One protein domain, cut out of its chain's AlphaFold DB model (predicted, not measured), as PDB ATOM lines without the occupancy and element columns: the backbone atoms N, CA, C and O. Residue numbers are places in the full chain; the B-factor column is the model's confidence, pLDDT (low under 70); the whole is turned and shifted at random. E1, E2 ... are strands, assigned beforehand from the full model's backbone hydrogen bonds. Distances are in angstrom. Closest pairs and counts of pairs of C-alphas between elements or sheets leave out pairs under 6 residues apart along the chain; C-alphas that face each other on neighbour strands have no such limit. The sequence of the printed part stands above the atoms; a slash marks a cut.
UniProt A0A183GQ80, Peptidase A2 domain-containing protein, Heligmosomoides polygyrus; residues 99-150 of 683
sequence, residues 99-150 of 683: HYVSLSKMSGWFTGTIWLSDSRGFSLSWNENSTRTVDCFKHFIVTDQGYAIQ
ATOM      1  N   HIS A  99     178.557 117.649 113.340       78.56
ATOM      2  CA  HIS A  99     179.396 118.649 113.996       78.56
ATOM      3  C   HIS A  99     179.377 119.995 113.252       78.56
ATOM      4  O   HIS A  99     179.679 121.043 113.829       78.56
ATOM      5  N   TYR A 100     179.022 119.987 111.964       81.25
ATOM      6  CA  TYR A 100     178.907 121.182 111.135       81.25
ATOM      7  C   TYR A 100     177.512 121.327 110.518       81.25
ATOM      8  O   TYR A 100     177.041 120.460 109.784       81.25
ATOM      9  N   VAL A 101     176.903 122.497 110.724       79.06
ATOM     10  CA  VAL A 101     175.632 122.900 110.101       79.06
ATOM     11  C   VAL A 101     175.900 123.794 108.886       79.06
ATOM     12  O   VAL A 101     176.838 124.598 108.871       79.06
ATOM     13  N   SER A 102     175.089 123.665 107.832       79.00
ATOM     14  CA  SER A 102     175.262 124.466 106.616       79.00
ATOM     15  C   SER A 102     174.888 125.933 106.851       79.00
ATOM     16  O   SER A 102     173.728 126.251 107.085       79.00
ATOM     17  N   LEU A 103     175.865 126.838 106.738       81.12
ATOM     18  CA  LEU A 103     175.620 128.284 106.822       81.12
ATOM     19  C   LEU A 103     175.019 128.836 105.525       81.12
ATOM     20  O   LEU A 103     173.907 129.351 105.507       81.12
ATOM     21  N   SER A 104     175.769 128.775 104.423       79.06
ATOM     22  CA  SER A 104     175.275 129.127 103.088       79.06
ATOM     23  C   SER A 104     176.278 128.741 102.004       79.06
ATOM     24  O   SER A 104     177.470 128.544 102.254       79.06
ATOM     25  N   LYS A 105     175.795 128.659 100.761       83.44
ATOM     26  CA  LYS A 105     176.654 128.546  99.583       83.44
ATOM     27  C   LYS A 105     177.081 129.940  99.144       83.44
ATOM     28  O   LYS A 105     176.250 130.728  98.700       83.44
ATOM     29  N   MET A 106     178.375 130.212  99.222       79.69
ATOM     30  CA  MET A 106     178.930 131.522  98.901       79.69
ATOM     31  C   MET A 106     179.837 131.450  97.670       79.69
ATOM     32  O   MET A 106     180.548 130.466  97.456       79.69
ATOM     33  N   SER A 107     179.805 132.500  96.852       83.06
ATOM     34  CA  SER A 107     180.781 132.741  95.788       83.06
ATOM     35  C   SER A 107     181.829 133.742  96.264       83.06
ATOM     36  O   SER A 107     181.588 134.525  97.186       83.06
ATOM     37  N   GLY A 108     183.028 133.651  95.702       83.94
ATOM     38  CA  GLY A 108     184.160 134.444  96.148       83.94
ATOM     39  C   GLY A 108     185.440 134.089  95.413       83.94
ATOM     40  O   GLY A 108     185.475 133.165  94.593       83.94
ATOM     41  N   TRP A 109     186.504 134.807  95.749       79.62
ATOM     42  CA  TRP A 109     187.798 134.746  95.080       79.62
ATOM     43  C   TRP A 109     188.844 134.136  96.003       79.62
ATOM     44  O   TRP A 109     189.005 134.561  97.145       79.62
ATOM     45  N   PHE A 110     189.583 133.150  95.494       80.00
ATOM     46  CA  PHE A 110     190.685 132.513  96.210       80.00
ATOM     47  C   PHE A 110     192.022 133.129  95.790       80.00
ATOM     48  O   PHE A 110     192.350 133.139  94.606       80.00
ATOM     49  N   THR A 111     192.800 133.638  96.744       79.44
ATOM     50  CA  THR A 111     194.108 134.270  96.514       79.44
ATOM     51  C   THR A 111     195.183 133.603  97.372       79.44
ATOM     52  O   THR A 111     195.441 133.995  98.511       79.44
ATOM     53  N   GLY A 112     195.876 132.612  96.810       82.06
ATOM     54  CA  GLY A 112     196.912 131.858  97.522       82.06
ATOM     55  C   GLY A 112     196.309 130.889  98.532       82.06
ATOM     56  O   GLY A 112     195.928 129.798  98.144       82.06
ATOM     57  N   THR A 113     196.239 131.287  99.802       84.06
ATOM     58  CA  THR A 113     195.627 130.502 100.890       84.06
ATOM     59  C   THR A 113     194.366 131.150 101.448       84.06
ATOM     60  O   THR A 113     193.731 130.575 102.321       84.06
ATOM     61  N   ILE A 114     193.997 132.349 100.987       83.38
ATOM     62  CA  ILE A 114     192.881 133.121 101.539       83.38
ATOM     63  C   ILE A 114     191.779 133.234 100.492       83.38
ATOM     64  O   ILE A 114     191.998 133.719  99.385       83.38
ATOM     65  N   TRP A 115     190.581 132.819 100.860       86.94
ATOM     66  CA  TRP A 115     189.340 133.028 100.144       86.94
ATOM     67  C   TRP A 115     188.573 134.219 100.703       86.94
ATOM     68  O   TRP A 115     188.426 134.362 101.916       86.94
ATOM     69  N   LEU A 116     188.037 135.046  99.816       84.38
ATOM     70  CA  LEU A 116     187.198 136.191 100.153       84.38
ATOM     71  C   LEU A 116     185.850 136.047  99.460       84.38
ATOM     72  O   LEU A 116     185.795 135.919  98.238       84.38
ATOM     73  N   SER A 117     184.775 136.102 100.238       85.50
ATOM     74  CA  SER A 117     183.406 136.128  99.712       85.50
ATOM     75  C   SER A 117     183.150 137.358  98.833       85.50
ATOM     76  O   SER A 117     183.664 138.447  99.099       85.50
ATOM     77  N   ASP A 118     182.299 137.212  97.816       74.25
ATOM     78  CA  ASP A 118     181.884 138.316  96.936       74.25
ATOM     79  C   ASP A 118     181.123 139.408  97.697       74.25
ATOM     80  O   ASP A 118     181.254 140.594  97.397       74.25
ATOM     81  N   SER A 119     180.366 139.013  98.726       68.94
ATOM     82  CA  SER A 119     179.679 139.928  99.640       68.94
ATOM     83  C   SER A 119     180.629 140.678 100.576       68.94
ATOM     84  O   SER A 119     180.184 141.566 101.297       68.94
ATOM     85  N   ARG A 120     181.926 140.333 100.580       66.62
ATOM     86  CA  ARG A 120     182.982 140.889 101.446       66.62
ATOM     87  C   ARG A 120     182.725 140.742 102.954       66.62
ATOM     88  O   ARG A 120     183.454 141.331 103.740       66.62
ATOM     89  N   GLY A 121     181.734 139.944 103.355       66.75
ATOM     90  CA  GLY A 121     181.402 139.688 104.762       66.75
ATOM     91  C   GLY A 121     182.196 138.541 105.392       66.75
ATOM     92  O   GLY A 121     182.263 138.436 106.608       66.75
ATOM     93  N   PHE A 122     182.810 137.685 104.573       74.00
ATOM     94  CA  PHE A 122     183.605 136.537 105.014       74.00
ATOM     95  C   PHE A 122     184.967 136.491 104.323       74.00
ATOM     96  O   PHE A 122     185.055 136.609 103.093       74.00
ATOM     97  N   SER A 123     186.006 136.236 105.119       84.62
ATOM     98  CA  SER A 123     187.332 135.822 104.667       84.62
ATOM     99  C   SER A 123     187.728 134.534 105.378       84.62
ATOM    100  O   SER A 123     187.701 134.477 106.607       84.62
ATOM    101  N   LEU A 124     188.108 133.521 104.615       87.75
ATOM    102  CA  LEU A 124     188.460 132.199 105.116       87.75
ATOM    103  C   LEU A 124     189.840 131.828 104.584       87.75
ATOM    104  O   LEU A 124     190.136 132.138 103.437       87.75
ATOM    105  N   SER A 125     190.683 131.163 105.367       87.56
ATOM    106  CA  SER A 125     191.995 130.711 104.897       87.56
ATOM    107  C   SER A 125     192.192 129.218 105.082       87.56
ATOM    108  O   SER A 125     191.812 128.653 106.101       87.56
ATOM    109  N   TRP A 126     192.743 128.572 104.064       90.12
ATOM    110  CA  TRP A 126     193.118 127.165 104.090       90.12
ATOM    111  C   TRP A 126     194.238 126.906 103.081       90.12
ATOM    112  O   TRP A 126     194.415 127.633 102.098       90.12
ATOM    113  N   ASN A 127     195.007 125.852 103.318       87.12
ATOM    114  CA  ASN A 127     196.107 125.419 102.468       87.12
ATOM    115  C   ASN A 127     196.052 123.894 102.248       87.12
ATOM    116  O   ASN A 127     195.109 123.223 102.667       87.12
ATOM    117  N   GLU A 128     197.044 123.335 101.553       81.94
ATOM    118  CA  GLU A 128     197.096 121.889 101.281       81.94
ATOM    119  C   GLU A 128     197.303 121.037 102.544       81.94
ATOM    120  O   GLU A 128     196.892 119.878 102.562       81.94
ATOM    121  N   ASN A 129     197.862 121.628 103.602       86.31
ATOM    122  CA  ASN A 129     198.079 120.992 104.901       86.31
ATOM    123  C   ASN A 129     196.886 121.164 105.858       86.31
ATOM    124  O   ASN A 129     196.915 120.609 106.957       86.31
ATOM    125  N   SER A 130     195.854 121.928 105.483       86.69
ATOM    126  CA  SER A 130     194.659 122.108 106.307       86.69
ATOM    127  C   SER A 130     193.949 120.771 106.519       86.69
ATOM    128  O   SER A 130     193.856 119.932 105.616       86.69
ATOM    129  N   THR A 131     193.443 120.571 107.734       89.00
ATOM    130  CA  THR A 131     192.833 119.309 108.145       89.00
ATOM    131  C   THR A 131     191.586 119.019 107.316       89.00
ATOM    132  O   THR A 131     190.732 119.878 107.083       89.00
ATOM    133  N   ARG A 132     191.485 117.778 106.839       89.75
ATOM    134  CA  ARG A 132     190.314 117.288 106.113       89.75
ATOM    135  C   ARG A 132     189.528 116.379 107.033       89.75
ATOM    136  O   ARG A 132     190.085 115.418 107.554       89.75
ATOM    137  N   THR A 133     188.255 116.689 107.222       88.19
ATOM    138  CA  THR A 133     187.357 115.912 108.076       88.19
ATOM    139  C   THR A 133     186.175 115.395 107.270       88.19
ATOM    140  O   THR A 133     185.834 115.941 106.215       88.19
ATOM    141  N   VAL A 134     185.580 114.309 107.748       86.94
ATOM    142  CA  VAL A 134     184.346 113.753 107.203       86.94
ATOM    143  C   VAL A 134     183.289 113.887 108.274       86.94
ATOM    144  O   VAL A 134     183.465 113.370 109.371       86.94
ATOM    145  N   ASP A 135     182.209 114.578 107.940       82.62
ATOM    146  CA  ASP A 135     181.068 114.755 108.828       82.62
ATOM    147  C   ASP A 135     179.781 114.565 108.024       82.62
ATOM    148  O   ASP A 135     179.671 115.055 106.896       82.62
ATOM    149  N   CYS A 136     178.851 113.768 108.552       81.69
ATOM    150  CA  CYS A 136     177.598 113.404 107.881       81.69
ATOM    151  C   CYS A 136     177.759 113.005 106.398       81.69
ATOM    152  O   CYS A 136     177.062 113.501 105.511       81.69
ATOM    153  N   PHE A 137     178.716 112.107 106.123       80.38
ATOM    154  CA  PHE A 137     179.065 111.607 104.781       80.38
ATOM    155  C   PHE A 137     179.538 112.681 103.781       80.38
ATOM    156  O   PHE A 137     179.632 112.417 102.579       80.38
ATOM    157  N   LYS A 138     179.873 113.887 104.252       81.62
ATOM    158  CA  LYS A 138     180.427 114.978 103.444       81.62
ATOM    159  C   LYS A 138     181.892 115.197 103.806       81.62
ATOM    160  O   LYS A 138     182.289 115.120 104.964       81.62
ATOM    161  N   HIS A 139     182.705 115.472 102.790       86.19
ATOM    162  CA  HIS A 139     184.120 115.785 102.966       86.19
ATOM    163  C   HIS A 139     184.310 117.292 103.073       86.19
ATOM    164  O   HIS A 139     183.959 118.030 102.144       86.19
ATOM    165  N   PHE A 140     184.931 117.722 104.165       90.50
ATOM    166  CA  PHE A 140     185.213 119.121 104.442       90.50
ATOM    167  C   PHE A 140     186.710 119.374 104.586       90.50
ATOM    168  O   PHE A 140     187.472 118.516 105.037       90.50
ATOM    169  N   ILE A 141     187.124 120.580 104.212       89.44
ATOM    170  CA  ILE A 141     188.409 121.161 104.597       89.44
ATOM    171  C   ILE A 141     188.103 122.122 105.743       89.44
ATOM    172  O   ILE A 141     187.211 122.958 105.601       89.44
ATOM    173  N   VAL A 142     188.799 121.996 106.866       88.44
ATOM    174  CA  VAL A 142     188.651 122.932 107.983       88.44
ATOM    175  C   VAL A 142     189.589 124.110 107.748       88.44
ATOM    176  O   VAL A 142     190.790 123.928 107.535       88.44
ATOM    177  N   THR A 143     189.032 125.315 107.721       89.56
ATOM    178  CA  THR A 143     189.785 126.558 107.552       89.56
ATOM    179  C   THR A 143     190.510 126.918 108.845       89.56
ATOM    180  O   THR A 143     190.135 126.466 109.927       89.56
ATOM    181  N   ASP A 144     191.515 127.787 108.765       85.19
ATOM    182  CA  ASP A 144     192.296 128.216 109.933       85.19
ATOM    183  C   ASP A 144     191.428 128.959 110.972       85.19
ATOM    184  O   ASP A 144     191.769 129.021 112.150       85.19
ATOM    185  N   GLN A 145     190.287 129.512 110.543       86.88
ATOM    186  CA  GLN A 145     189.283 130.156 111.400       86.88
ATOM    187  C   GLN A 145     188.281 129.162 112.017       86.88
ATOM    188  O   GLN A 145     187.385 129.590 112.740       86.88
ATOM    189  N   GLY A 146     188.393 127.864 111.721       83.94
ATOM    190  CA  GLY A 146     187.527 126.816 112.272       83.94
ATOM    191  C   GLY A 146     186.247 126.530 111.480       83.94
ATOM    192  O   GLY A 146     185.388 125.807 111.975       83.94
ATOM    193  N   TYR A 147     186.098 127.049 110.256       89.38
ATOM    194  CA  TYR A 147     184.939 126.736 109.412       89.38
ATOM    195  C   TYR A 147     185.185 125.468 108.591       89.38
ATOM    196  O   TYR A 147     186.253 125.300 108.013       89.38
ATOM    197  N   ALA A 148     184.181 124.602 108.462       89.25
ATOM    198  CA  ALA A 148     184.215 123.488 107.518       89.25
ATOM    199  C   ALA A 148     183.693 123.928 106.147       89.25
ATOM    200  O   ALA A 148     182.553 124.377 106.015       89.25
ATOM    201  N   ILE A 149     184.514 123.778 105.109       89.94
ATOM    202  CA  ILE A 149     184.152 124.160 103.742       89.94
ATOM    203  C   ILE A 149     184.174 122.970 102.790       89.94
ATOM    204  O   ILE A 149     185.014 122.072 102.876       89.94
ATOM    205  N   GLN A 150     183.265 122.999 101.820       87.31
ATOM    206  CA  GLN A 150     183.219 122.047 100.719       87.31
ATOM    207  C   GLN A 150     183.261 122.806  99.393       87.31
ATOM    208  O   GLN A 150     182.373 123.600  99.077       87.31
TER     209      GLN A 150
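AT A GLANCE: This is residues 99 to 150 of the 683 residues of the protein "Peptidase A2 domain-containing protein" of Heligmosomoides polygyrus (UniProt A0A183GQ80). With little regular structure, a three-stranded sheet, E1-E2-E3, stands at one end and a hairpin, E4-E5, at the other, residues 148 to 149 folding back to pair with E5. The printed part has 52 residues, 20 in five named strands, E1 to E5 in order; both sheets are antiparallel, the class all strand. It is compact, radius of gyration of the C-alphas 10.9 A, spanning 29 by 24 by 14 A.

HOW THE PARTS SIT: Past residue 107, find the meander E1, residues 108 to 111, E2, 114 to 117, and E3, 123 to 125, each the antiparallel neighbour of the one before. N 109 and O 116, 2.8 A, and N 115 and O 124, 2.7 A, are within hydrogen-bond range. E4, 132 to 135, apart from E3, forms a hairpin with E5, 138 to 142, with N 133 and O 140 at 3.0 A.

IN THESE COORDINATES: Find E1's start, C-alpha 108, at (184.160, 134.444, 96.148); E5 ends at C-alpha 142, (188.651, 122.932, 107.983).

THE WHOLE: The printed part has no cut; pLDDT is under 70 at residues 119 to 121.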